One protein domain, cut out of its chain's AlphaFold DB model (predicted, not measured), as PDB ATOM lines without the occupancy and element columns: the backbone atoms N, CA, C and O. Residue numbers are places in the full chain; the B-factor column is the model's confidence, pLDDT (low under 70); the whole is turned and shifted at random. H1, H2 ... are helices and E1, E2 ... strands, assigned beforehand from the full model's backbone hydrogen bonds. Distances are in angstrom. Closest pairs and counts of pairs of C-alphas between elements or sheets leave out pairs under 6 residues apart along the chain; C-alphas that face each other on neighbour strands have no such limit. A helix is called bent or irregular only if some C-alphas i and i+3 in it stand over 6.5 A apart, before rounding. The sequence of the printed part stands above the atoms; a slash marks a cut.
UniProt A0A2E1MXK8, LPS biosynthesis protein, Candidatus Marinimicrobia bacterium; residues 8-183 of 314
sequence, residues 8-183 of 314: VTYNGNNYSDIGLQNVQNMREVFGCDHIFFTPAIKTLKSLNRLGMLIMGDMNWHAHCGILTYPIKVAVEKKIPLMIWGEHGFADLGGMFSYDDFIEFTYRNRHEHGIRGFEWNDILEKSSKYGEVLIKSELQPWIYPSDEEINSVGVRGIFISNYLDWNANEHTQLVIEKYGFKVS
ATOM      1  N   VAL A   8      -8.732  38.433 -36.306       97.12
ATOM      2  CA  VAL A   8      -7.888  37.658 -35.389       97.12
ATOM      3  C   VAL A   8      -8.365  36.216 -35.362       97.12
ATOM      4  O   VAL A   8      -9.521  35.939 -35.058       97.12
ATOM      5  N   THR A   9      -7.461  35.288 -35.661       95.88
ATOM      6  CA  THR A   9      -7.733  33.851 -35.641       95.88
ATOM      7  C   THR A   9      -6.813  33.155 -34.658       95.88
ATOM      8  O   THR A   9      -5.593  33.311 -34.716       95.88
ATOM      9  N   TYR A  10      -7.408  32.327 -33.804       96.81
ATOM     10  CA  TYR A  10      -6.706  31.283 -33.076       96.81
ATOM     11  C   TYR A  10      -6.754  29.986 -33.897       96.81
ATOM     12  O   TYR A  10      -7.830  29.515 -34.257       96.81
ATOM     13  N   ASN A  11      -5.595  29.405 -34.203       95.31
ATOM     14  CA  ASN A  11      -5.474  28.165 -34.961       95.31
ATOM     15  C   ASN A  11      -5.090  26.996 -34.047       95.31
ATOM     16  O   ASN A  11      -3.946  26.894 -33.606       95.31
ATOM     17  N   GLY A  12      -6.024  26.064 -33.842       94.38
ATOM     18  CA  GLY A  12      -5.813  24.822 -33.089       94.38
ATOM     19  C   GLY A  12      -4.965  23.757 -33.798       94.38
ATOM     20  O   GLY A  12      -4.827  22.657 -33.273       94.38
ATOM     21  N   ASN A  13      -4.392  24.066 -34.968       94.31
ATOM     22  CA  ASN A  13      -3.676  23.142 -35.854       94.31
ATOM     23  C   ASN A  13      -4.582  22.041 -36.444       94.31
ATOM     24  O   ASN A  13      -4.148  20.901 -36.604       94.31
ATOM     25  N   ASN A  14      -5.834  22.381 -36.776       93.56
ATOM     26  CA  ASN A  14      -6.854  21.429 -37.240       93.56
ATOM     27  C   ASN A  14      -7.593  21.861 -38.522       93.56
ATOM     28  O   ASN A  14      -8.590  21.243 -38.877       93.56
ATOM     29  N   TYR A  15      -7.135  22.895 -39.230       92.88
ATOM     30  CA  TYR A  15      -7.828  23.377 -40.429       92.88
ATOM     31  C   TYR A  15      -7.977  22.296 -41.502       92.88
ATOM     32  O   TYR A  15      -7.034  21.557 -41.795       92.88
ATOM     33  N   SER A  16      -9.150  22.264 -42.140       93.44
ATOM     34  CA  SER A  16      -9.272  21.647 -43.460       93.44
ATOM     35  C   SER A  16      -8.632  22.549 -44.516       93.44
ATOM     36  O   SER A  16      -8.591  23.772 -44.353       93.44
ATOM     37  N   ASP A  17      -8.202  21.970 -45.638       94.06
ATOM     38  CA  ASP A  17      -7.659  22.748 -46.760       94.06
ATOM     39  C   ASP A  17      -8.658  23.810 -47.248       94.06
ATOM     40  O   ASP A  17      -8.282  24.939 -47.561       94.06
ATOM     41  N   ILE A  18      -9.952  23.471 -47.264       95.31
ATOM     42  CA  ILE A  18     -11.032  24.378 -47.668       95.31
ATOM     43  C   ILE A  18     -11.235  25.487 -46.631       95.31
ATOM     44  O   ILE A  18     -11.353  26.652 -47.001       95.31
ATOM     45  N   GLY A  19     -11.242  25.153 -45.339       95.00
ATOM     46  CA  GLY A  19     -11.340  26.142 -44.265       95.00
ATOM     47  C   GLY A  19     -10.185  27.138 -44.300       95.00
ATOM     48  O   GLY A  19     -10.406  28.340 -44.159       95.00
ATOM     49  N   LEU A  20      -8.965  26.658 -44.566       94.75
ATOM     50  CA  LEU A  20      -7.788  27.515 -44.682       94.75
ATOM     51  C   LEU A  20      -7.871  28.423 -45.917       94.75
ATOM     52  O   LEU A  20      -7.542  29.603 -45.837       94.75
ATOM     53  N   GLN A  21      -8.366  27.916 -47.046       95.19
ATOM     54  CA  GLN A  21      -8.622  28.756 -48.219       95.19
ATOM     55  C   GLN A  21      -9.675  29.830 -47.925       95.19
ATOM     56  O   GLN A  21      -9.467  30.995 -48.256       95.19
ATOM     57  N   ASN A  22     -10.779  29.468 -47.266       95.75
ATOM     58  CA  ASN A  22     -11.839  30.413 -46.917       95.75
ATOM     59  C   ASN A  22     -11.335  31.517 -45.983       95.75
ATOM     60  O   ASN A  22     -11.613  32.690 -46.226       95.75
ATOM     61  N   VAL A  23     -10.573  31.165 -44.940       93.69
ATOM     62  CA  VAL A  23     -10.067  32.160 -43.986       93.69
ATOM     63  C   VAL A  23      -9.041  33.095 -44.640       93.69
ATOM     64  O   VAL A  23      -9.031  34.291 -44.358       93.69
ATOM     65  N   GLN A  24      -8.222  32.586 -45.568       92.75
ATOM     66  CA  GLN A  24      -7.277  33.400 -46.336       92.75
ATOM     67  C   GLN A  24      -7.987  34.335 -47.322       92.75
ATOM     68  O   GLN A  24      -7.602  35.500 -47.423       92.75
ATOM     69  N   ASN A  25      -9.040  33.846 -47.985       94.19
ATOM     70  CA  ASN A  25      -9.854  34.595 -48.941       94.19
ATOM     71  C   ASN A  25     -10.521  35.832 -48.314       94.19
ATOM     72  O   ASN A  25     -10.653  36.853 -48.980       94.19
ATOM     73  N   MET A  26     -10.876  35.793 -47.021       91.81
ATOM     74  CA  MET A  26     -11.451  36.962 -46.333       91.81
ATOM     75  C   MET A  26     -10.558  38.205 -46.441       91.81
ATOM     76  O   MET A  26     -11.062  39.311 -46.615       91.81
ATOM     77  N   ARG A  27      -9.235  38.030 -46.369       90.12
ATOM     78  CA  ARG A  27      -8.279  39.144 -46.463       90.12
ATOM     79  C   ARG A  27      -8.282  39.768 -47.849       90.12
ATOM     80  O   ARG A  27      -8.241  40.986 -47.966       90.12
ATOM     81  N   GLU A  28      -8.354  38.933 -48.883       89.62
ATOM     82  CA  GLU A  28      -8.339  39.385 -50.275       89.62
ATOM     83  C   GLU A  28      -9.645  40.082 -50.653       89.62
ATOM     84  O   GLU A  28      -9.627  41.138 -51.279       89.62
ATOM     85  N   VAL A  29     -10.780  39.530 -50.222       94.19
ATOM     86  CA  VAL A  29     -12.104  40.050 -50.576       94.19
ATOM     87  C   VAL A  29     -12.465  41.313 -49.795       94.19
ATOM     88  O   VAL A  29     -13.076  42.223 -50.354       94.19
ATOM     89  N   PHE A  30     -12.114  41.386 -48.507       92.31
ATOM     90  CA  PHE A  30     -12.496  42.512 -47.645       92.31
ATOM     91  C   PHE A  30     -11.382  43.541 -47.434       92.31
ATOM     92  O   PHE A  30     -11.650  44.592 -46.854       92.31
ATOM     93  N   GLY A  31     -10.150  43.263 -47.869       92.06
ATOM     94  CA  GLY A  31      -9.015  44.172 -47.693       92.06
ATOM     95  C   GLY A  31      -8.679  44.446 -46.223       92.06
ATOM     96  O   GLY A  31      -8.306  45.565 -45.886       92.06
ATOM     97  N   CYS A  32      -8.868  43.455 -45.345       92.75
ATOM     98  CA  CYS A  32      -8.645  43.582 -43.902       92.75
ATOM     99  C   CYS A  32      -7.322  42.935 -43.473       92.75
ATOM    100  O   CYS A  32      -6.974  41.842 -43.934       92.75
ATOM    101  N   ASP A  33      -6.636  43.567 -42.520       94.81
ATOM    102  CA  ASP A  33      -5.483  42.973 -41.844       94.81
ATOM    103  C   ASP A  33      -5.903  41.763 -41.001       94.81
ATOM    104  O   ASP A  33      -7.002  41.717 -40.441       94.81
ATOM    105  N   HIS A  34      -5.011  40.776 -40.878       96.12
ATOM    106  CA  HIS A  34      -5.326  39.518 -40.199       96.12
ATOM    107  C   HIS A  34      -4.153  38.964 -39.401       96.12
ATOM    108  O   HIS A  34      -3.117  38.593 -39.954       96.12
ATOM    109  N   ILE A  35      -4.356  38.839 -38.092       96.75
ATOM    110  CA  ILE A  35      -3.468  38.106 -37.193       96.75
ATOM    111  C   ILE A  35      -3.923  36.649 -37.139       96.75
ATOM    112  O   ILE A  35      -5.012  36.341 -36.656       96.75
ATOM    113  N   PHE A  36      -3.065  35.745 -37.606       95.44
ATOM    114  CA  PHE A  36      -3.310  34.306 -37.592       95.44
ATOM    115  C   PHE A  36      -2.346  33.622 -36.621       95.44
ATOM    116  O   PHE A  36      -1.189  33.353 -36.947       95.44
ATOM    117  N   PHE A  37      -2.808  33.366 -35.402       96.50
ATOM    118  CA  PHE A  37      -1.977  32.834 -34.329       96.50
ATOM    119  C   PHE A  37      -2.061  31.314 -34.245       96.50
ATOM    120  O   PHE A  37      -3.144  30.751 -34.124       96.50
ATOM    121  N   THR A  38      -0.905  30.649 -34.256       95.25
ATOM    122  CA  THR A  38      -0.799  29.191 -34.117       95.25
ATOM    123  C   THR A  38       0.099  28.859 -32.921       95.25
ATOM    124  O   THR A  38       1.285  29.194 -32.959       95.25
ATOM    125  N   PRO A  39      -0.420  28.217 -31.856       96.44
ATOM    126  CA  PRO A  39       0.395  27.803 -30.720       96.44
ATOM    127  C   PRO A  39       1.408  26.710 -31.078       96.44
ATOM    128  O   PRO A  39       1.284  26.005 -32.082       96.44
ATOM    129  N   ALA A  40       2.393  26.512 -30.200       97.19
ATOM    130  CA  ALA A  40       3.371  25.445 -30.351       97.19
ATOM    131  C   ALA A  40       2.699  24.058 -30.364       97.19
ATOM    132  O   ALA A  40       1.952  23.697 -29.453       97.19
ATOM    133  N   ILE A  41       3.029  23.241 -31.371       97.06
ATOM    134  CA  ILE A  41       2.440  21.907 -31.577       97.06
ATOM    135  C   ILE A  41       2.642  20.993 -30.361       97.06
ATOM    136  O   ILE A  41       1.752  20.218 -30.024       97.06
ATOM    137  N   LYS A  42       3.798  21.077 -29.689       97.12
ATOM    138  CA  LYS A  42       4.071  20.288 -28.477       97.12
ATOM    139  C   LYS A  42       3.028  20.580 -27.390       97.12
ATOM    140  O   LYS A  42       2.410  19.647 -26.889       97.12
ATOM    141  N   THR A  43       2.793  21.858 -27.097       97.94
ATOM    142  CA  THR A  43       1.792  22.309 -26.123       97.94
ATOM    143  C   THR A  43       0.388  21.894 -26.550       97.94
ATOM    144  O   THR A  43      -0.356  21.356 -25.736       97.94
ATOM    145  N   LEU A  44       0.038  22.048 -27.832       97.88
ATOM    146  CA  LEU A  44      -1.264  21.620 -28.356       97.88
ATOM    147  C   LEU A  44      -1.523  20.126 -28.146       97.88
ATOM    148  O   LEU A  44      -2.604  19.763 -27.694       97.88
ATOM    149  N   LYS A  45      -0.542  19.258 -28.417       98.00
ATOM    150  CA  LYS A  45      -0.677  17.810 -28.187       98.00
ATOM    151  C   LYS A  45      -0.947  17.482 -26.718       98.00
ATOM    152  O   LYS A  45      -1.832  16.677 -26.438       98.00
ATOM    153  N   SER A  46      -0.223  18.120 -25.801       98.25
ATOM    154  CA  SER A  46      -0.452  17.970 -24.359       98.25
ATOM    155  C   SER A  46      -1.845  18.447 -23.960       98.25
ATOM    156  O   SER A  46      -2.577  17.721 -23.296       98.25
ATOM    157  N   LEU A  47      -2.266  19.622 -24.432       98.25
ATOM    158  CA  LEU A  47      -3.591  20.160 -24.129       98.25
ATOM    159  C   LEU A  47      -4.734  19.332 -24.735       98.25
ATOM    160  O   LEU A  47      -5.781  19.219 -24.107       98.25
ATOM    161  N   ASN A  48      -4.534  18.712 -25.901       98.12
ATOM    162  CA  ASN A  48      -5.499  17.781 -26.495       98.12
ATOM    163  C   ASN A  48      -5.730  16.562 -25.594       98.12
ATOM    164  O   ASN A  48      -6.871  16.191 -25.314       98.12
ATOM    165  N   ARG A  49      -4.642  15.942 -25.115       98.50
ATOM    166  CA  ARG A  49      -4.729  14.795 -24.200       98.50
ATOM    167  C   ARG A  49      -5.338  15.201 -22.861       98.50
ATOM    168  O   ARG A  49      -6.223  14.506 -22.375       98.50
ATOM    169  N   LEU A  50      -4.943  16.345 -22.299       98.31
ATOM    170  CA  LEU A  50      -5.514  16.855 -21.045       98.31
ATOM    171  C   LEU A  50      -6.998  17.187 -21.171       98.31
ATOM    172  O   LEU A  50      -7.764  16.811 -20.290       98.31
ATOM    173  N   GLY A  51      -7.421  17.832 -22.261       97.50
ATOM    174  CA  GLY A  51      -8.836  18.092 -22.521       97.50
ATOM    175  C   GLY A  51      -9.645  16.794 -22.516       97.50
ATOM    176  O   GLY A  51     -10.657  16.682 -21.817       97.50
ATOM    177  N   MET A  52      -9.141  15.768 -23.208       97.62
ATOM    178  CA  MET A  52      -9.778  14.454 -23.228       97.62
ATOM    179  C   MET A  52      -9.831  13.811 -21.832       97.62
ATOM    180  O   MET A  52     -10.891  13.367 -21.406       97.62
ATOM    181  N   LEU A  53      -8.722  13.806 -21.089       97.94
ATOM    182  CA  LEU A  53      -8.616  13.151 -19.776       97.94
ATOM    183  C   LEU A  53      -9.375  13.865 -18.649       97.94
ATOM    184  O   LEU A  53      -9.786  13.220 -17.684       97.94
ATOM    185  N   ILE A  54      -9.532  15.187 -18.735       96.94
ATOM    186  CA  ILE A  54     -10.170  15.999 -17.689       96.94
ATOM    187  C   ILE A  54     -11.663  16.173 -17.970       96.94
ATOM    188  O   ILE A  54     -12.467  16.151 -17.040       96.94
ATOM    189  N   MET A  55     -12.047  16.350 -19.238       95.25
ATOM    190  CA  MET A  55     -13.393  16.808 -19.607       95.25
ATOM    191  C   MET A  55     -14.130  15.873 -20.561       95.25
ATOM    192  O   MET A  55     -15.313  16.110 -20.832       95.25
ATOM    193  N   GLY A  56     -13.459  14.857 -21.104       95.94
ATOM    194  CA  GLY A  56     -14.007  14.042 -22.181       95.94
ATOM    195  C   GLY A  56     -14.223  14.877 -23.436       95.94
ATOM    196  O   GLY A  56     -15.244  14.728 -24.095       95.94
ATOM    197  N   ASP A  57     -13.331  15.833 -23.697       95.38
ATOM    198  CA  ASP A  57     -13.330  16.663 -24.898       95.38
ATOM    199  C   ASP A  57     -11.920  17.171 -25.188       95.38
ATOM    200  O   ASP A  57     -11.366  17.985 -24.448       95.38
ATOM    201  N   MET A  58     -11.347  16.711 -26.294       96.19
ATOM    202  CA  MET A  58      -9.987  17.069 -26.680       96.19
ATOM    203  C   MET A  58      -9.816  18.563 -27.018       96.19
ATOM    204  O   MET A  58      -8.696  19.069 -26.941       96.19
ATOM    205  N   ASN A  59     -10.899  19.288 -27.333       94.62
ATOM    206  CA  ASN A  59     -10.811  20.634 -27.907       94.62
ATOM    207  C   ASN A  59     -10.832  21.780 -26.877       94.62
ATOM    208  O   ASN A  59     -11.019  22.940 -27.247       94.62
ATOM    209  N   TRP A  60     -10.588  21.510 -25.581       96.88
ATOM    210  CA  TRP A  60     -10.535  22.561 -24.542       96.88
ATOM    211  C   TRP A  60      -9.615  23.727 -24.930       96.88
ATOM    212  O   TRP A  60      -9.962  24.892 -24.733       96.88
ATOM    213  N   HIS A  61      -8.458  23.434 -25.531       97.06
ATOM    214  CA  HIS A  61      -7.518  24.473 -25.940       97.06
ATOM    215  C   HIS A  61      -8.082  25.384 -27.034       97.06
ATOM    216  O   HIS A  61      -7.743  26.564 -27.049       97.06
ATOM    217  N   ALA A  62      -8.916  24.868 -27.941       96.69
ATOM    218  CA  ALA A  62      -9.536  25.675 -28.980       96.69
ATOM    219  C   ALA A  62     -10.618  26.566 -28.381       96.69
ATOM    220  O   ALA A  62     -10.590  27.770 -28.622       96.69
ATOM    221  N   HIS A  63     -11.478  26.020 -27.517       96.31
ATOM    222  CA  HIS A  63     -12.491  26.806 -26.809       96.31
ATOM    223  C   HIS A  63     -11.871  27.915 -25.949       96.31
ATOM    224  O   HIS A  63     -12.269  29.073 -26.028       96.31
ATOM    225  N   CYS A  64     -10.844  27.594 -25.162       97.94
ATOM    226  CA  CYS A  64     -10.152  28.591 -24.354       97.94
ATOM    227  C   CYS A  64      -9.369  29.583 -25.230       97.94
ATOM    228  O   CYS A  64      -9.380  30.781 -24.972       97.94
ATOM    229  N   GLY A  65      -8.729  29.110 -26.301       97.69
ATOM    230  CA  GLY A  65      -7.935  29.936 -27.207       97.69
ATOM    231  C   GLY A  65      -8.770  30.956 -27.979       97.69
ATOM    232  O   GLY A  65      -8.438  32.141 -27.966       97.69
ATOM    233  N   ILE A  66      -9.871  30.527 -28.604       96.38
ATOM    234  CA  ILE A  66     -10.752  31.405 -29.390       96.38
ATOM    235  C   ILE A  66     -11.446  32.454 -28.515       96.38
ATOM    236  O   ILE A  66     -11.633  33.582 -28.959       96.38
ATOM    237  N   LEU A  67     -11.759  32.118 -27.259       97.50
ATOM    238  CA  LEU A  67     -12.414  33.028 -26.315       97.50
ATOM    239  C   LEU A  67     -11.431  33.851 -25.471       97.50
ATOM    240  O   LEU A  67     -11.873  34.631 -24.637       97.50
ATOM    241  N   THR A  68     -10.118  33.701 -25.660       98.19
ATOM    242  CA  THR A  68      -9.099  34.470 -24.923       98.19
ATOM    243  C   THR A  68      -8.204  35.272 -25.856       98.19
ATOM    244  O   THR A  68      -8.034  36.477 -25.671       98.19
ATOM    245  N   TYR A  69      -7.610  34.630 -26.861       98.44
ATOM    246  CA  TYR A  69      -6.547  35.236 -27.657       98.44
ATOM    247  C   TYR A  69      -6.991  36.503 -28.415       98.44
ATOM    248  O   TYR A  69      -6.282  37.506 -28.330       98.44
ATOM    249  N   PRO A  70      -8.170  36.548 -29.072       98.00
ATOM    250  CA  PRO A  70      -8.656  37.778 -29.700       98.00
ATOM    251  C   PRO A  70      -8.837  38.947 -28.722       98.00
ATOM    252  O   PRO A  70      -8.601  40.093 -29.091       98.00
ATOM    253  N   ILE A  71      -9.195  38.666 -27.466       98.19
ATOM    254  CA  ILE A  71      -9.375  39.684 -26.422       98.19
ATOM    255  C   ILE A  71      -8.019  40.216 -25.963       98.19
ATOM    256  O   ILE A  71      -7.859  41.424 -25.811       98.19
ATOM    257  N   LYS A  72      -7.009  39.342 -25.829       98.25
ATOM    258  CA  LYS A  72      -5.621  39.777 -25.596       98.25
ATOM    259  C   LYS A  72      -5.157  40.725 -26.698       98.25
ATOM    260  O   LYS A  72      -4.668  41.806 -26.399       98.25
ATOM    261  N   VAL A  73      -5.382  40.361 -27.963       98.56
ATOM    262  CA  VAL A  73      -5.030  41.217 -29.104       98.56
ATOM    263  C   VAL A  73      -5.779  42.549 -29.049       98.56
ATOM    264  O   VAL A  73      -5.174  43.588 -29.299       98.56
ATOM    265  N   ALA A  74      -7.066  42.549 -28.694       98.44
ATOM    266  CA  ALA A  74      -7.840  43.778 -28.553       98.44
ATOM    267  C   ALA A  74      -7.251  44.703 -27.474       98.44
ATOM    268  O   ALA A  74      -7.043  45.886 -27.736       98.44
ATOM    269  N   VAL A  75      -6.890  44.165 -26.307       98.50
ATOM    270  CA  VAL A  75      -6.204  44.914 -25.240       98.50
ATOM    271  C   VAL A  75      -4.846  45.443 -25.722       98.50
ATOM    272  O   VAL A  75      -4.589  46.646 -25.657       98.50
ATOM    273  N   GLU A  76      -3.993  44.579 -26.276       98.19
ATOM    274  CA  GLU A  76      -2.639  44.923 -26.742       98.19
ATOM    275  C   GLU A  76      -2.645  46.002 -27.835       98.19
ATOM    276  O   GLU A  76      -1.777  46.878 -27.872       98.19
ATOM    277  N   LYS A  77      -3.628  45.947 -28.739       98.31
ATOM    278  CA  LYS A  77      -3.801  46.901 -29.842       98.31
ATOM    279  C   LYS A  77      -4.707  48.079 -29.489       98.31
ATOM    280  O   LYS A  77      -4.915  48.935 -30.344       98.31
ATOM    281  N   LYS A  78      -5.205  48.150 -28.249       98.19
ATOM    282  CA  LYS A  78      -6.126  49.189 -27.760       98.19
ATOM    283  C   LYS A  78      -7.392  49.318 -28.619       98.19
ATOM    284  O   LYS A  78      -7.826  50.421 -28.942       98.19
ATOM    285  N   ILE A  79      -7.964  48.185 -29.013       98.25
ATOM    286  CA  ILE A  79      -9.205  48.087 -29.787       98.25
ATOM    287  C   ILE A  79     -10.369  47.921 -28.797       98.25
ATOM    288  O   ILE A  79     -10.478  46.867 -28.173       98.25
ATOM    289  N   PRO A  80     -11.254  48.922 -28.641       97.31
ATOM    290  CA  PRO A  80     -12.295  48.896 -27.611       97.31
ATOM    291  C   PRO A  80     -13.535  48.080 -28.000       97.31
ATOM    292  O   PRO A  80     -14.377  47.809 -27.151       97.31
ATOM    293  N   LEU A  81     -13.686  47.692 -29.270       97.38
ATOM    294  CA  LEU A  81     -14.871  46.987 -29.755       97.38
ATOM    295  C   LEU A  81     -14.494  45.704 -30.489       97.38
ATOM    296  O   LEU A  81     -13.748  45.728 -31.467       97.38
ATOM    297  N   MET A  82     -15.083  44.601 -30.047       97.25
ATOM    298  CA  MET A  82     -15.020  43.297 -30.688       97.25
ATOM    299  C   MET A  82     -16.415  42.877 -31.139       97.25
ATOM    300  O   MET A  82     -17.397  43.083 -30.425       97.25
ATOM    301  N   ILE A  83     -16.493  42.263 -32.318       95.88
ATOM    302  CA  ILE A  83     -17.743  41.761 -32.887       95.88
ATOM    303  C   ILE A  83     -17.621  40.250 -33.041       95.88
ATOM    304  O   ILE A  83     -16.802  39.758 -33.817       95.88
ATOM    305  N   TRP A  84     -18.446  39.526 -32.297       95.00
ATOM    306  CA  TRP A  84     -18.644  38.089 -32.418       95.00
ATOM    307  C   TRP A  84     -19.778  37.791 -33.409       95.00
ATOM    308  O   TRP A  84     -20.587  38.668 -33.719       95.00
ATOM    309  N   GLY A  85     -19.840  36.552 -33.898       92.94
ATOM    310  CA  GLY A  85     -20.938  36.066 -34.737       92.94
ATOM    311  C   GLY A  85     -22.232  35.912 -33.933       92.94
ATOM    312  O   GLY A  85     -22.903  36.886 -33.583       92.94
ATOM    313  N   GLU A  86     -22.582  34.675 -33.622       91.44
ATOM    314  CA  GLU A  86     -23.729  34.334 -32.795       91.44
ATOM    315  C   GLU A  86     -23.396  34.181 -31.314       91.44
ATOM    316  O   GLU A  86     -22.318  33.721 -30.931       91.44
ATOM    317  N   HIS A  87     -24.383  34.473 -30.468       91.19
ATOM    318  CA  HIS A  87     -24.375  34.011 -29.088       91.19
ATOM    319  C   HIS A  87     -25.019  32.618 -28.986       91.19
ATOM    320  O   HIS A  87     -26.244  32.476 -28.993       91.19
ATOM    321  N   GLY A  88     -24.195  31.572 -28.865       85.50
ATOM    322  CA  GLY A  88     -24.650  30.175 -28.925       85.50
ATOM    323  C   GLY A  88     -25.745  29.796 -27.915       85.50
ATOM    324  O   GLY A  88     -26.644  29.029 -28.251       85.50
ATOM    325  N   PHE A  89     -25.737  30.353 -26.698       85.69
ATOM    326  CA  PHE A  89     -26.760  30.046 -25.683       85.69
ATOM    327  C   PHE A  89     -28.100  30.743 -25.916       85.69
ATOM    328  O   PHE A  89     -29.120  30.233 -25.452       85.69
ATOM    329  N   ALA A  90     -28.112  31.859 -26.648       85.75
ATOM    330  CA  ALA A  90     -29.351  32.455 -27.144       85.75
ATOM    331  C   ALA A  90     -29.864  31.674 -28.367       85.75
ATOM    332  O   ALA A  90     -31.041  31.337 -28.443       85.75
ATOM    333  N   ASP A  91     -28.963  31.299 -29.283       81.81
ATOM    334  CA  ASP A  91     -29.327  30.632 -30.538       81.81
ATOM    335  C   ASP A  91     -29.794  29.175 -30.350       81.81
ATOM    336  O   ASP A  91     -30.794  28.752 -30.936       81.81
ATOM    337  N   LEU A  92     -29.094  28.391 -29.525       79.31
ATOM    338  CA  LEU A  92     -29.364  26.964 -29.300       79.31
ATOM    339  C   LEU A  92     -29.909  26.643 -27.908       79.31
ATOM    340  O   LEU A  92     -30.756  25.763 -27.780       79.31
ATOM    341  N   GLY A  93     -29.383  27.303 -26.876       76.94
ATOM    342  CA  GLY A  93     -29.595  26.905 -25.480       76.94
ATOM    343  C   GLY A  93     -30.894  27.406 -24.849       76.94
ATOM    344  O   GLY A  93     -31.337  26.825 -23.864       76.94
ATOM    345  N   GLY A  94     -31.489  28.479 -25.383       81.19
ATOM    346  CA  GLY A  94     -32.672  29.124 -24.801       81.19
ATOM    347  C   GLY A  94     -32.433  29.730 -23.411       81.19
ATOM    348  O   GLY A  94     -33.389  29.953 -22.677       81.19
ATOM    349  N   MET A  95     -31.171  29.967 -23.034       86.25
ATOM    350  CA  MET A  95     -30.810  30.559 -21.737       86.25
ATOM    351  C   MET A  95     -31.153  32.050 -21.671       86.25
ATOM    352  O   MET A  95     -31.383  32.580 -20.590       86.25
ATOM    353  N   PHE A  96     -31.178  32.705 -22.829       88.31
ATOM    354  CA  PHE A  96     -31.416  34.132 -22.976       88.31
ATOM    355  C   PHE A  96     -32.371  34.400 -24.140       88.31
ATOM    356  O   PHE A  96     -32.443  33.598 -25.079       88.31
ATOM    357  N   SER A  97     -33.060  35.539 -24.091       86.56
ATOM    358  CA  SER A  97     -33.823  36.088 -25.214       86.56
ATOM    359  C   SER A  97     -32.913  36.897 -26.144       86.56
ATOM    360  O   SER A  97     -31.885  37.430 -25.728       86.56
ATOM    361  N   TYR A  98     -33.317  37.059 -27.407       81.62
ATOM    362  CA  TYR A  98     -32.679  38.030 -28.306       81.62
ATOM    363  C   TYR A  98     -32.904  39.481 -27.846       81.62
ATOM    364  O   TYR A  98     -32.097  40.349 -28.169       81.62
ATOM    365  N   ASP A  99     -33.933  39.727 -27.029       87.25
ATOM    366  CA  ASP A  99     -34.213  41.039 -26.429       87.25
ATOM    367  C   ASP A  99     -33.248  41.410 -25.289       87.25
ATOM    368  O   ASP A  99     -33.267  42.545 -24.815       87.25
ATOM    369  N   ASP A 100     -32.388  40.483 -24.848       90.81
ATOM    370  CA  ASP A 100     -31.445  40.724 -23.749       90.81
ATOM    371  C   ASP A 100     -30.188  41.497 -24.197       90.81
ATOM    372  O   ASP A 100     -29.427  41.961 -23.350       90.81
ATOM    373  N   PHE A 101     -29.941  41.628 -25.513       90.75
ATOM    374  CA  PHE A 101     -28.767  42.310 -26.096       90.75
ATOM    375  C   PHE A 101     -27.438  41.943 -25.409       90.75
ATOM    376  O   PHE A 101     -26.634  42.798 -25.040       90.75
ATOM    377  N   ILE A 102     -27.210  40.640 -25.246       92.62
ATOM    378  CA  ILE A 102     -26.109  40.083 -24.453       92.62
ATOM    379  C   ILE A 102     -24.759  40.534 -25.008       92.62
ATOM    380  O   ILE A 102     -24.532  40.529 -26.219       92.62
ATOM    381  N   GLU A 103     -23.833  40.839 -24.107       95.00
ATOM    382  CA  GLU A 103     -22.428  41.058 -24.431       95.00
ATOM    383  C   GLU A 103     -21.567  39.912 -23.916       95.00
ATOM    384  O   GLU A 103     -21.921  39.185 -22.983       95.00
ATOM    385  N   PHE A 104     -20.409  39.746 -24.540       95.50
ATOM    386  CA  PHE A 104     -19.402  38.816 -24.077       95.50
ATOM    387  C   PHE A 104     -18.945  39.204 -22.669       95.50
ATOM    388  O   PHE A 104     -18.581  40.351 -22.412       95.50
ATOM    389  N   THR A 105     -18.904  38.227 -21.767       94.19
ATOM    390  CA  THR A 105     -18.407  38.414 -20.403       94.19
ATOM    391  C   THR A 105     -17.409  37.325 -20.044       94.19
ATOM    392  O   THR A 105     -17.529  36.180 -20.492       94.19
ATOM    393  N   TYR A 106     -16.462  37.658 -19.162       96.00
ATOM    394  CA  TYR A 106     -15.563  36.665 -18.570       96.00
ATOM    395  C   TYR A 106     -16.346  35.516 -17.924       96.00
ATOM    396  O   TYR A 106     -15.988  34.355 -18.093       96.00
ATOM    397  N   ARG A 107     -17.458  35.825 -17.242       94.25
ATOM    398  CA  ARG A 107     -18.306  34.819 -16.598       94.25
ATOM    399  C   ARG A 107     -18.857  33.802 -17.595       94.25
ATOM    400  O   ARG A 107     -18.703  32.606 -17.372       94.25
ATOM    401  N   ASN A 108     -19.440  34.260 -18.707       92.38
ATOM    402  CA  ASN A 108     -19.952  33.362 -19.743       92.38
ATOM    403  C   ASN A 108     -18.828  32.501 -20.346       92.38
ATOM    404  O   ASN A 108     -18.990  31.287 -20.491       92.38
ATOM    405  N   ARG A 109     -17.656  33.097 -20.612       95.12
ATOM    406  CA  ARG A 109     -16.465  32.350 -21.039       95.12
ATOM    407  C   ARG A 109     -16.093  31.266 -20.033       95.12
ATOM    408  O   ARG A 109     -15.925  30.120 -20.436       95.12
ATOM    409  N   HIS A 110     -15.954  31.623 -18.760       97.00
ATOM    410  CA  HIS A 110     -15.518  30.719 -17.705       97.00
ATOM    411  C   HIS A 110     -16.519  29.576 -17.512       97.00
ATOM    412  O   HIS A 110     -16.169  28.414 -17.696       97.00
ATOM    413  N   GLU A 111     -17.780  29.891 -17.219       94.12
ATOM    414  CA  GLU A 111     -18.804  28.900 -16.866       94.12
ATOM    415  C   GLU A 111     -19.198  28.017 -18.058       94.12
ATOM    416  O   GLU A 111     -19.410  26.813 -17.900       94.12
ATOM    417  N   HIS A 112     -19.265  28.590 -19.262       91.19
ATOM    418  CA  HIS A 112     -19.848  27.910 -20.414       91.19
ATOM    419  C   HIS A 112     -18.875  27.680 -21.566       91.19
ATOM    420  O   HIS A 112     -18.851  26.586 -22.131       91.19
ATOM    421  N   GLY A 113     -18.061  28.681 -21.898       92.44
ATOM    422  CA  GLY A 113     -17.077  28.583 -22.975       92.44
ATOM    423  C   GLY A 113     -15.988  27.548 -22.694       92.44
ATOM    424  O   GLY A 113     -15.606  26.801 -23.587       92.44
ATOM    425  N   ILE A 114     -15.519  27.461 -21.445       95.75
ATOM    426  CA  ILE A 114     -14.426  26.558 -21.040       95.75
ATOM    427  C   ILE A 114     -14.796  25.631 -19.871       95.75
ATOM    428  O   ILE A 114     -13.931  24.942 -19.329       95.75
ATOM    429  N   ARG A 115     -16.085  25.578 -19.508       93.62
ATOM    430  CA  ARG A 115     -16.668  24.624 -18.541       93.62
ATOM    431  C   ARG A 115     -16.077  24.710 -17.129       93.62
ATOM    432  O   ARG A 115     -15.963  23.698 -16.443       93.62
ATOM    433  N   GLY A 116     -15.690  25.909 -16.711       96.31
ATOM    434  CA  GLY A 116     -15.142  26.203 -15.391       96.31
ATOM    435  C   GLY A 116     -13.656  25.885 -15.227       96.31
ATOM    436  O   GLY A 116     -13.169  25.915 -14.105       96.31
ATOM    437  N   PHE A 117     -12.934  25.569 -16.309       97.06
ATOM    438  CA  PHE A 117     -11.507  25.240 -16.256       97.06
ATOM    439  C   PHE A 117     -10.657  26.304 -16.937       97.06
ATOM    440  O   PHE A 117     -10.658  26.417 -18.166       97.06
ATOM    441  N   GLU A 118      -9.878  27.028 -16.145       97.69
ATOM    442  CA  GLU A 118      -8.889  27.986 -16.620       97.69
ATOM    443  C   GLU A 118      -7.532  27.328 -16.900       97.69
ATOM    444  O   GLU A 118      -7.265  26.163 -16.590       97.69
ATOM    445  N   TRP A 119      -6.627  28.101 -17.501       97.56
ATOM    446  CA  TRP A 119      -5.269  27.654 -17.822       97.56
ATOM    447  C   TRP A 119      -4.502  27.125 -16.600       97.56
ATOM    448  O   TRP A 119      -3.699  26.200 -16.739       97.56
ATOM    449  N   ASN A 120      -4.735  27.689 -15.410       97.81
ATOM    450  CA  ASN A 120      -4.073  27.276 -14.176       97.81
ATOM    451  C   ASN A 120      -4.603  25.932 -13.664       97.81
ATOM    452  O   ASN A 120      -3.802  25.146 -13.172       97.81
ATOM    453  N   ASP A 121      -5.889  25.620 -13.858       97.69
ATOM    454  CA  ASP A 121      -6.444  24.304 -13.512       97.69
ATOM    455  C   ASP A 121      -5.819  23.200 -14.370       97.69
ATOM    456  O   ASP A 121      -5.478  22.120 -13.883       97.69
ATOM    457  N   ILE A 122      -5.639  23.480 -15.664       97.69
ATOM    458  CA  ILE A 122      -4.995  22.554 -16.602       97.69
ATOM    459  C   ILE A 122      -3.516  22.386 -16.269       97.69
ATOM    460  O   ILE A 122      -3.012  21.263 -16.276       97.69
ATOM    461  N   LEU A 123      -2.828  23.481 -15.933       97.88
ATOM    462  CA  LEU A 123      -1.437  23.442 -15.494       97.88
ATOM    463  C   LEU A 123      -1.278  22.595 -14.225       97.88
ATOM    464  O   LEU A 123      -0.444  21.693 -14.207       97.88
ATOM    465  N   GLU A 124      -2.097  22.837 -13.201       97.38
ATOM    466  CA  GLU A 124      -2.062  22.109 -11.927       97.38
ATOM    467  C   GLU A 124      -2.326  20.610 -12.122       97.38
ATOM    468  O   GLU A 124      -1.621  19.766 -11.569       97.38
ATOM    469  N   LYS A 125      -3.310  20.262 -12.958       96.94
ATOM    470  CA  LYS A 125      -3.686  18.865 -13.216       96.94
ATOM    471  C   LYS A 125      -2.740  18.145 -14.176       96.94
ATOM    472  O   LYS A 125      -2.784  16.918 -14.216       96.94
ATOM    473  N   SER A 126      -1.909  18.854 -14.940       96.94
ATOM    474  CA  SER A 126      -1.102  18.266 -16.021       96.94
ATOM    475  C   SER A 126      -0.237  17.085 -15.562       96.94
ATOM    476  O   SER A 126      -0.298  16.004 -16.154       96.94
ATOM    477  N   SER A 127       0.469  17.248 -14.441       95.56
ATOM    478  CA  SER A 127       1.391  16.247 -13.894       95.56
ATOM    479  C   SER A 127       0.694  14.948 -13.485       95.56
ATOM    480  O   SER A 127       1.234  13.864 -13.711       95.56
ATOM    481  N   LYS A 128      -0.542  15.031 -12.969       96.94
ATOM    482  CA  LYS A 128      -1.379  13.866 -12.631       96.94
ATOM    483  C   LYS A 128      -1.626  12.963 -13.843       96.94
ATOM    484  O   LYS A 128      -1.803  11.759 -13.681       96.94
ATOM    485  N   TYR A 129      -1.643  13.542 -15.039       96.06
ATOM    486  CA  TYR A 129      -1.899  12.845 -16.296       96.06
ATOM    487  C   TYR A 129      -0.624  12.600 -17.117       96.06
ATOM    488  O   TYR A 129      -0.712  12.256 -18.292       96.06
ATOM    489  N   GLY A 130       0.559  12.760 -16.512       95.75
ATOM    490  CA  GLY A 130       1.840  12.521 -17.182       95.75
ATOM    491  C   GLY A 130       2.241  13.607 -18.184       95.75
ATOM    492  O   GLY A 130       3.171  13.403 -18.961       95.75
ATOM    493  N   GLU A 131       1.572  14.760 -18.168       96.44
ATOM    494  CA  GLU A 131       1.943  15.920 -18.975       96.44
ATOM    495  C   GLU A 131       2.780  16.896 -18.155       96.44
ATOM    496  O   GLU A 131       2.508  17.147 -16.983       96.44
ATOM    497  N   VAL A 132       3.787  17.490 -18.790       93.94
ATOM    498  CA  VAL A 132       4.609  18.534 -18.177       93.94
ATOM    499  C   VAL A 132       4.414  19.810 -18.974       93.94
ATOM    500  O   VAL A 132       4.910  19.929 -20.094       93.94
ATOM    501  N   LEU A 133       3.674  20.743 -18.381       96.50
ATOM    502  CA  LEU A 133       3.454  22.083 -18.909       96.50
ATOM    503  C   LEU A 133       4.129  23.108 -18.003       96.50
ATOM    504  O   LEU A 133       4.193  22.931 -16.785       96.50
ATOM    505  N   ILE A 134       4.595  24.205 -18.590       96.44
ATOM    506  CA  ILE A 134       5.045  25.380 -17.837       96.44
ATOM    507  C   ILE A 134       4.190  26.599 -18.177       96.44
ATOM    508  O   ILE A 134       3.681  26.745 -19.286       96.44
ATOM    509  N   LYS A 135       4.049  27.528 -17.226       97.31
ATOM    510  CA  LYS A 135       3.199  28.724 -17.380       97.31
ATOM    511  C   LYS A 135       3.528  29.556 -18.631       97.31
ATOM    512  O   LYS A 135       2.627  30.134 -19.236       97.31
ATOM    513  N   SER A 136       4.797  29.635 -19.033       96.88
ATOM    514  CA  SER A 136       5.208  30.374 -20.236       96.88
ATOM    515  C   SER A 136       4.702  29.741 -21.537       96.88
ATOM    516  O   SER A 136       4.509  30.458 -22.513       96.88
ATOM    517  N   GLU A 137       4.412  28.438 -21.560       97.25
ATOM    518  CA  GLU A 137       3.790  27.773 -22.713       97.25
ATOM    519  C   GLU A 137       2.291  28.100 -22.824       97.25
ATOM    520  O   GLU A 137       1.719  27.968 -23.901       97.25
ATOM    521  N   LEU A 138       1.653  28.552 -21.737       97.94
ATOM    522  CA  LEU A 138       0.206  28.774 -21.659       97.94
ATOM    523  C   LEU A 138      -0.229  30.232 -21.866       97.94
ATOM    524  O   LEU A 138      -1.424  30.515 -21.820       97.94
ATOM    525  N   GLN A 139       0.700  31.151 -22.149       97.19
ATOM    526  CA  GLN A 139       0.408  32.588 -22.313       97.19
ATOM    527  C   GLN A 139      -0.778  32.918 -23.243       97.19
ATOM    528  O   GLN A 139      -1.559  33.803 -22.887       97.19
ATOM    529  N   PRO A 140      -0.986  32.224 -24.383       96.62
ATOM    530  CA  PRO A 140      -2.117  32.513 -25.268       96.62
ATOM    531  C   PRO A 140      -3.498  32.259 -24.654       96.62
ATOM    532  O   PRO A 140      -4.485  32.807 -25.135       96.62
ATOM    533  N   TRP A 141      -3.566  31.430 -23.612       98.12
ATOM    534  CA  TRP A 141      -4.800  31.041 -22.927       98.12
ATOM    535  C   TRP A 141      -5.022  31.805 -21.615       98.12
ATOM    536  O   TRP A 141      -6.083  31.669 -21.008       98.12
ATOM    537  N   ILE A 142      -4.059  32.631 -21.187       98.12
ATOM    538  CA  ILE A 142      -4.205  33.493 -20.008       98.12
ATOM    539  C   ILE A 142      -5.028  34.719 -20.390       98.12
ATOM    540  O   ILE A 142      -4.569  35.568 -21.163       98.12
ATOM    541  N   TYR A 143      -6.237  34.791 -19.836       98.25
ATOM    542  CA  TYR A 143      -7.161  35.903 -20.023       98.25
ATOM    543  C   TYR A 143      -6.569  37.214 -19.464       98.25
ATOM    544  O   TYR A 143      -5.913  37.153 -18.420       98.25
ATOM    545  N   PRO A 144      -6.729  38.368 -20.148       98.06
ATOM    546  CA  PRO A 144      -6.290  39.663 -19.617       98.06
ATOM    547  C   PRO A 144      -6.936  39.987 -18.266       98.06
ATOM    548  O   PRO A 144      -8.051  39.537 -18.000       98.06
ATOM    549  N   SER A 145      -6.263  40.772 -17.427       97.56
ATOM    550  CA  SER A 145      -6.840  41.210 -16.152       97.56
ATOM    551  C   SER A 145      -7.959  42.237 -16.353       97.56
ATOM    552  O   SER A 145      -8.057  42.887 -17.400       97.56
ATOM    553  N   ASP A 146      -8.791  42.421 -15.326       97.12
ATOM    554  CA  ASP A 146      -9.839  43.442 -15.344       97.12
ATOM    555  C   ASP A 146      -9.241  44.846 -15.518       97.12
ATOM    556  O   ASP A 146      -9.797  45.662 -16.251       97.12
ATOM    557  N   GLU A 147      -8.086  45.142 -14.913       98.31
ATOM    558  CA  GLU A 147      -7.393  46.423 -15.097       98.31
ATOM    559  C   GLU A 147      -6.960  46.638 -16.551       98.31
ATOM    560  O   GLU A 147      -7.158  47.727 -17.098       98.31
ATOM    561  N   GLU A 148      -6.405  45.608 -17.197       98.31
ATOM    562  CA  GLU A 148      -5.997  45.669 -18.603       98.31
ATOM    563  C   GLU A 148      -7.204  45.933 -19.516       98.31
ATOM    564  O   GLU A 148      -7.163  46.844 -20.349       98.31
ATOM    565  N   ILE A 149      -8.304  45.200 -19.316       98.06
ATOM    566  CA  ILE A 149      -9.547  45.352 -20.091       98.06
ATOM    567  C   ILE A 149     -10.170  46.731 -19.868       98.06
ATOM    568  O   ILE A 149     -10.502  47.418 -20.840       98.06
ATOM    569  N   ASN A 150     -10.287  47.166 -18.611       97.38
ATOM    570  CA  ASN A 150     -10.896  48.445 -18.245       97.38
ATOM    571  C   ASN A 150     -10.085  49.644 -18.751       97.38
ATOM    572  O   ASN A 150     -10.671  50.662 -19.110       97.38
ATOM    573  N   SER A 151      -8.755  49.530 -18.832       98.12
ATOM    574  CA  SER A 151      -7.896  50.611 -19.340       98.12
ATOM    575  C   SER A 151      -8.155  50.963 -20.813       98.12
ATOM    576  O   SER A 151      -7.962  52.110 -21.218       98.12
ATOM    577  N   VAL A 152      -8.604  49.988 -21.609       98.38
ATOM    578  CA  VAL A 152      -8.969  50.160 -23.024       98.38
ATOM    579  C   VAL A 152     -10.481  50.336 -23.190       98.38
ATOM    580  O   VAL A 152     -10.923  51.003 -24.125       98.38
ATOM    581  N   GLY A 153     -11.276  49.747 -22.292       97.81
ATOM    582  CA  GLY A 153     -12.731  49.677 -22.404       97.81
ATOM    583  C   GLY A 153     -13.192  48.640 -23.430       97.81
ATOM    584  O   GLY A 153     -14.133  48.909 -24.175       97.81
ATOM    585  N   VAL A 154     -12.512  47.485 -23.513       98.12
ATOM    586  CA  VAL A 154     -12.848  46.427 -24.486       98.12
ATOM    587  C   VAL A 154     -14.236  45.854 -24.200       98.12
ATOM    588  O   VAL A 154     -14.494  45.343 -23.113       98.12
ATOM    589  N   ARG A 155     -15.111  45.878 -25.207       97.25
ATOM    590  CA  ARG A 155     -16.441  45.257 -25.183       97.25
ATOM    591  C   ARG A 155     -16.603  44.302 -26.353       97.25
ATOM    592  O   ARG A 155     -16.238  44.630 -27.481       97.25
ATOM    593  N   GLY A 156     -17.176  43.131 -26.091       96.81
ATOM    594  CA  GLY A 156     -17.531  42.161 -27.122       96.81
ATOM    595  C   GLY A 156     -19.036  42.117 -27.325       96.81
ATOM    596  O   GLY A 156     -19.753  41.701 -26.424       96.81
ATOM    597  N   ILE A 157     -19.510  42.496 -28.506       95.88
ATOM    598  CA  ILE A 157     -20.928  42.402 -28.878       95.88
ATOM    599  C   ILE A 157     -21.139  41.250 -29.860       95.88
ATOM    600  O   ILE A 157     -20.230  40.904 -30.613       95.88
ATOM    601  N   PHE A 158     -22.339  40.676 -29.890       95.19
ATOM    602  CA  PHE A 158     -22.712  39.670 -30.884       95.19
ATOM    603  C   PHE A 158     -23.500  40.324 -32.017       95.19
ATOM    604  O   PHE A 158     -24.469  41.046 -31.770       95.19
ATOM    605  N   ILE A 159     -23.114  40.073 -33.269       93.50
ATOM    606  CA  ILE A 159     -23.842  40.623 -34.421       93.50
ATOM    607  C   ILE A 159     -25.259  40.038 -34.520       93.50
ATOM    608  O   ILE A 159     -26.166  40.713 -35.009       93.50
ATOM    609  N   SER A 160     -25.472  38.834 -33.974       92.25
ATOM    610  CA  SER A 160     -26.795  38.206 -33.834       92.25
ATOM    611  C   SER A 160     -27.784  38.992 -32.972       92.25
ATOM    612  O   SER A 160     -28.971  38.691 -33.005       92.25
ATOM    613  N   ASN A 161     -27.332  39.984 -32.196       92.25
ATOM    614  CA  ASN A 161     -28.239  40.863 -31.449       92.25
ATOM    615  C   ASN A 161     -28.952  41.869 -32.367       92.25
ATOM    616  O   ASN A 161     -29.953  42.462 -31.983       92.25
ATOM    617  N   TYR A 162     -28.413  42.102 -33.565       91.44
ATOM    618  CA  TYR A 162     -28.868  43.155 -34.475       91.44
ATOM    619  C   TYR A 162     -29.354  42.609 -35.817       91.44
ATOM    620  O   TYR A 162     -30.065  43.305 -36.540       91.44
ATOM    621  N   LEU A 163     -28.944  41.390 -36.166       89.94
ATOM    622  CA  LEU A 163     -29.295  40.711 -37.406       89.94
ATOM    623  C   LEU A 163     -29.881  39.340 -37.090       89.94
ATOM    624  O   LEU A 163     -29.376  38.637 -36.214       89.94
ATOM    625  N   ASP A 164     -30.894  38.941 -37.859       88.19
ATOM    626  CA  ASP A 164     -31.419  37.580 -37.799       88.19
ATOM    627  C   ASP A 164     -30.324  36.585 -38.215       88.19
ATOM    628  O   ASP A 164     -29.824  36.606 -39.343       88.19
ATOM    629  N   TRP A 165     -29.885  35.749 -37.273       88.94
ATOM    630  CA  TRP A 165     -28.764  34.845 -37.492       88.94
ATOM    631  C   TRP A 165     -29.226  33.537 -38.133       88.94
ATOM    632  O   TRP A 165     -29.599  32.581 -37.453       88.94
ATOM    633  N   ASN A 166     -29.133  33.456 -39.463       89.62
ATOM    634  CA  ASN A 166     -29.538  32.271 -40.214       89.62
ATOM    635  C   ASN A 166     -28.396  31.709 -41.068       89.62
ATOM    636  O   ASN A 166     -28.131  32.157 -42.183       89.62
ATOM    637  N   ALA A 167     -27.747  30.655 -40.569       90.19
ATOM    638  CA  ALA A 167     -26.609  30.032 -41.244       90.19
ATOM    639  C   ALA A 167     -26.925  29.511 -42.660       90.19
ATOM    640  O   ALA A 167     -26.031  29.511 -43.503       90.19
ATOM    641  N   ASN A 168     -28.162  29.082 -42.952       91.25
ATOM    642  CA  ASN A 168     -28.519  28.598 -44.291       91.25
ATOM    643  C   ASN A 168     -28.521  29.743 -45.312       91.25
ATOM    644  O   ASN A 168     -28.014  29.589 -46.421       91.25
ATOM    645  N   GLU A 169     -29.060  30.897 -44.923       93.25
ATOM    646  CA  GLU A 169     -29.125  32.088 -45.772       93.25
ATOM    647  C   GLU A 169     -27.758  32.767 -45.875       93.25
ATOM    648  O   GLU A 169     -27.299  33.087 -46.972       93.25
ATOM    649  N   HIS A 170     -27.052  32.898 -44.748       93.12
ATOM    650  CA  HIS A 170     -25.714  33.481 -44.709       93.12
ATOM    651  C   HIS A 170     -24.711  32.675 -45.531       93.12
ATOM    652  O   HIS A 170     -23.930  33.274 -46.265       93.12
ATOM    653  N   THR A 171     -24.759  31.338 -45.467       95.12
ATOM    654  CA  THR A 171     -23.884  30.473 -46.276       95.12
ATOM    655  C   THR A 171     -24.075  30.752 -47.765       95.12
ATOM    656  O   THR A 171     -23.093  30.963 -48.471       95.12
ATOM    657  N   GLN A 172     -25.323  30.801 -48.242       95.94
ATOM    658  CA  GLN A 172     -25.600  31.071 -49.654       95.94
ATOM    659  C   GLN A 172     -25.093  32.459 -50.066       95.94
ATOM    660  O   GLN A 172     -24.414  32.596 -51.082       95.94
ATOM    661  N   LEU A 173     -25.340  33.468 -49.227       95.62
ATOM    662  CA  LEU A 173     -24.888  34.836 -49.462       95.62
ATOM    663  C   LEU A 173     -23.364  34.931 -49.603       95.62
ATOM    664  O   LEU A 173     -22.879  35.602 -50.515       95.62
ATOM    665  N   VAL A 174     -22.595  34.283 -48.722       95.44
ATOM    666  CA  VAL A 174     -21.124  34.376 -48.764       95.44
ATOM    667  C   VAL A 174     -20.509  33.544 -49.889       95.44
ATOM    668  O   VAL A 174     -19.450  33.914 -50.398       95.44
ATOM    669  N   ILE A 175     -21.170  32.466 -50.324       96.75
ATOM    670  CA  ILE A 175     -20.783  31.733 -51.538       96.75
ATOM    671  C   ILE A 175     -20.923  32.657 -52.750       96.75
ATOM    672  O   ILE A 175     -19.953  32.869 -53.475       96.75
ATOM    673  N   GLU A 176     -22.106  33.243 -52.940       97.31
ATOM    674  CA  GLU A 176     -22.427  34.055 -54.119       97.31
ATOM    675  C   GLU A 176     -21.608  35.342 -54.199       97.31
ATOM    676  O   GLU A 176     -21.140  35.713 -55.273       97.31
ATOM    677  N   LYS A 177     -21.433  36.035 -53.069       96.19
ATOM    678  CA  LYS A 177     -20.782  37.352 -53.056       96.19
ATOM    679  C   LYS A 177     -19.271  37.289 -52.928       96.19
ATOM    680  O   LYS A 177     -18.592  38.182 -53.428       96.19
ATOM    681  N   TYR A 178     -18.756  36.291 -52.214       95.94
ATOM    682  CA  TYR A 178     -17.375  36.302 -51.728       95.94
ATOM    683  C   TYR A 178     -16.606  35.022 -52.055       95.94
ATOM    684  O   TYR A 178     -15.457  34.886 -51.644       95.94
ATOM    685  N   GLY A 179     -17.205  34.080 -52.792       96.12
ATOM    686  CA  GLY A 179     -16.520  32.866 -53.233       96.12
ATOM    687  C   GLY A 179     -16.207  31.885 -52.103       96.12
ATOM    688  O   GLY A 179     -15.261  31.104 -52.220       96.12
ATOM    689  N   PHE A 180     -16.976  31.914 -51.006       96.56
ATOM    690  CA  PHE A 180     -16.847  30.925 -49.935       96.56
ATOM    691  C   PHE A 180     -17.027  29.506 -50.489       96.56
ATOM    692  O   PHE A 180     -17.927  29.237 -51.285       96.56
ATOM    693  N   LYS A 181     -16.181  28.576 -50.050       96.38
ATOM    694  CA  LYS A 181     -16.203  27.178 -50.482       96.38
ATOM    695  C   LYS A 181     -16.775  26.287 -49.387       96.38
ATOM    696  O   LYS A 181     -16.405  26.401 -48.223       96.38
ATOM    697  N   VAL A 182     -17.630  25.347 -49.773       96.56
ATOM    698  CA  VAL A 182     -18.147  24.299 -48.880       96.56
ATOM    699  C   VAL A 182     -17.362  23.002 -49.056       96.56
ATOM    700  O   VAL A 182     -16.718  22.795 -50.089       96.56
ATOM    701  N   SER A 183     -17.437  22.112 -48.065       94.62
ATOM    702  CA  SER A 183     -16.852  20.774 -48.172       94.62
ATOM    703  C   SER A 183     -17.406  20.039 -49.395       94.62
ATOM    704  O   SER A 183     -18.618  20.014 -49.617       94.62
TER     705      SER A 183
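Overview. This is residues 8 to 183 of the 314 residues of the protein "LPS biosynthesis protein" of Candidatus Marinimicrobia bacterium (UniProt A0A2E1MXK8). Two short helices, H3 and H4, run through the core, and two small parallel sheets, E1 with E2 and E3 with E4, pack on them, H4 on both sheets and H3 on E1. Three crossed helices, H2, H7 and H8, gather at one end of the longest axis, and H10 lies at the opposite end with H1 near it. The printed part has 176 residues, with ten named helices and four named strands in the order E1 H1 E2 H2 H3 H4 E3 H5 H6 H7 H8 H9 E4 H10, and its class is mostly helix. It is compact, with a radius of gyration of the C-alphas of 17.3 A and spans of 50 by 37 by 33 A.

Along the chain. One sheet has E3, residues 81 to 84, and E4, residues 155 to 158; the other has E1, residues 8 to 10, and E2, residues 34 to 37. C-alpha 8 is at (-7.888, 37.658, -35.389). The longer helices are H1, residues 17 to 30, 20.4 A; H2, residues 41 to 55, 20.5 A; H7, residues 119 to 129, 15.3 A; and H10, residues 167 to 178, 15.3 A, ending with C-alpha 178 at (-17.375, 36.302, -51.728). The shorter ones are H3, residues 60 to 66, H4, residues 69 to 76, H5, residues 88 to 93, H6, residues 106 to 113, H8, residues 135 to 141, and H9, residues 146 to 152. H7 and H8 are irregular: C-alphas 124 and 127 are 7.1 A apart, and C-alphas 137 and 140 are 8.0 A apart.

Arrangement. E3 and E4 are parallel at 29 degrees, with N 82 and O 155 2.8 A apart, within hydrogen-bond range. They bound a strand-helix-strand unit, two parallel neighbour strands with helices H5 to H9 between. The closest C-alphas of H4 and E3, Ala 74 and Met 82, are 7.5 A apart; those of H4 and E1, Val 8 and Pro 70, 5.7 A. E1 and E2 are parallel at 19 degrees, with N 37 and O 9 2.9 A apart, within hydrogen-bond range; E1, H1 and E2 form another such unit, with a right-handed crossover. H4 and H9 only just touch, with 3 pairs of C-alphas within 8 A, the closest being Val 75 and Ile 149 at 6.2 A. H3 touches H2, closest C-alphas Gly 51 and Trp 60, 5.2 A, at a steep tilt of 60 degrees, opposite ways. H3 also touches H8, closest C-alphas Gly 65 and Trp 141, 5.4 A. H2 touches H7 with residues 50 to 53 alone, about perpendicular at 83 degrees; the closest C-alphas are Leu 50 and Ser 126, 6.8 A. H6 is close to H3 but not clearly touching, with C-alphas 113 and 63 6.2 A apart. H1 and H10 are likewise close but not clearly touching, with C-alphas 29 and 178 6.6 A apart, while H5 touches no helix. Every O i to N i+4 pair is within hydrogen-bond range in H2, H3, H4, H5, H6 and H10; the figures are 8 of 10 in H1, 4 of 7 in H7, 2 of 3 in H9 and 0 of 3 in H8, where 2 of 4 O i to N i+3 pairs are within range.

Size, cuts and confidence. The two C-alphas farthest apart, those of Lys 128 and Glu 176, are 50.7 A apart. The printed part has no cut, and its one long link is H5 to H6, residues 94 to 105. The mean pLDDT of the printed part is 94.9, that of H5 is 82, and no printed residue is under 70.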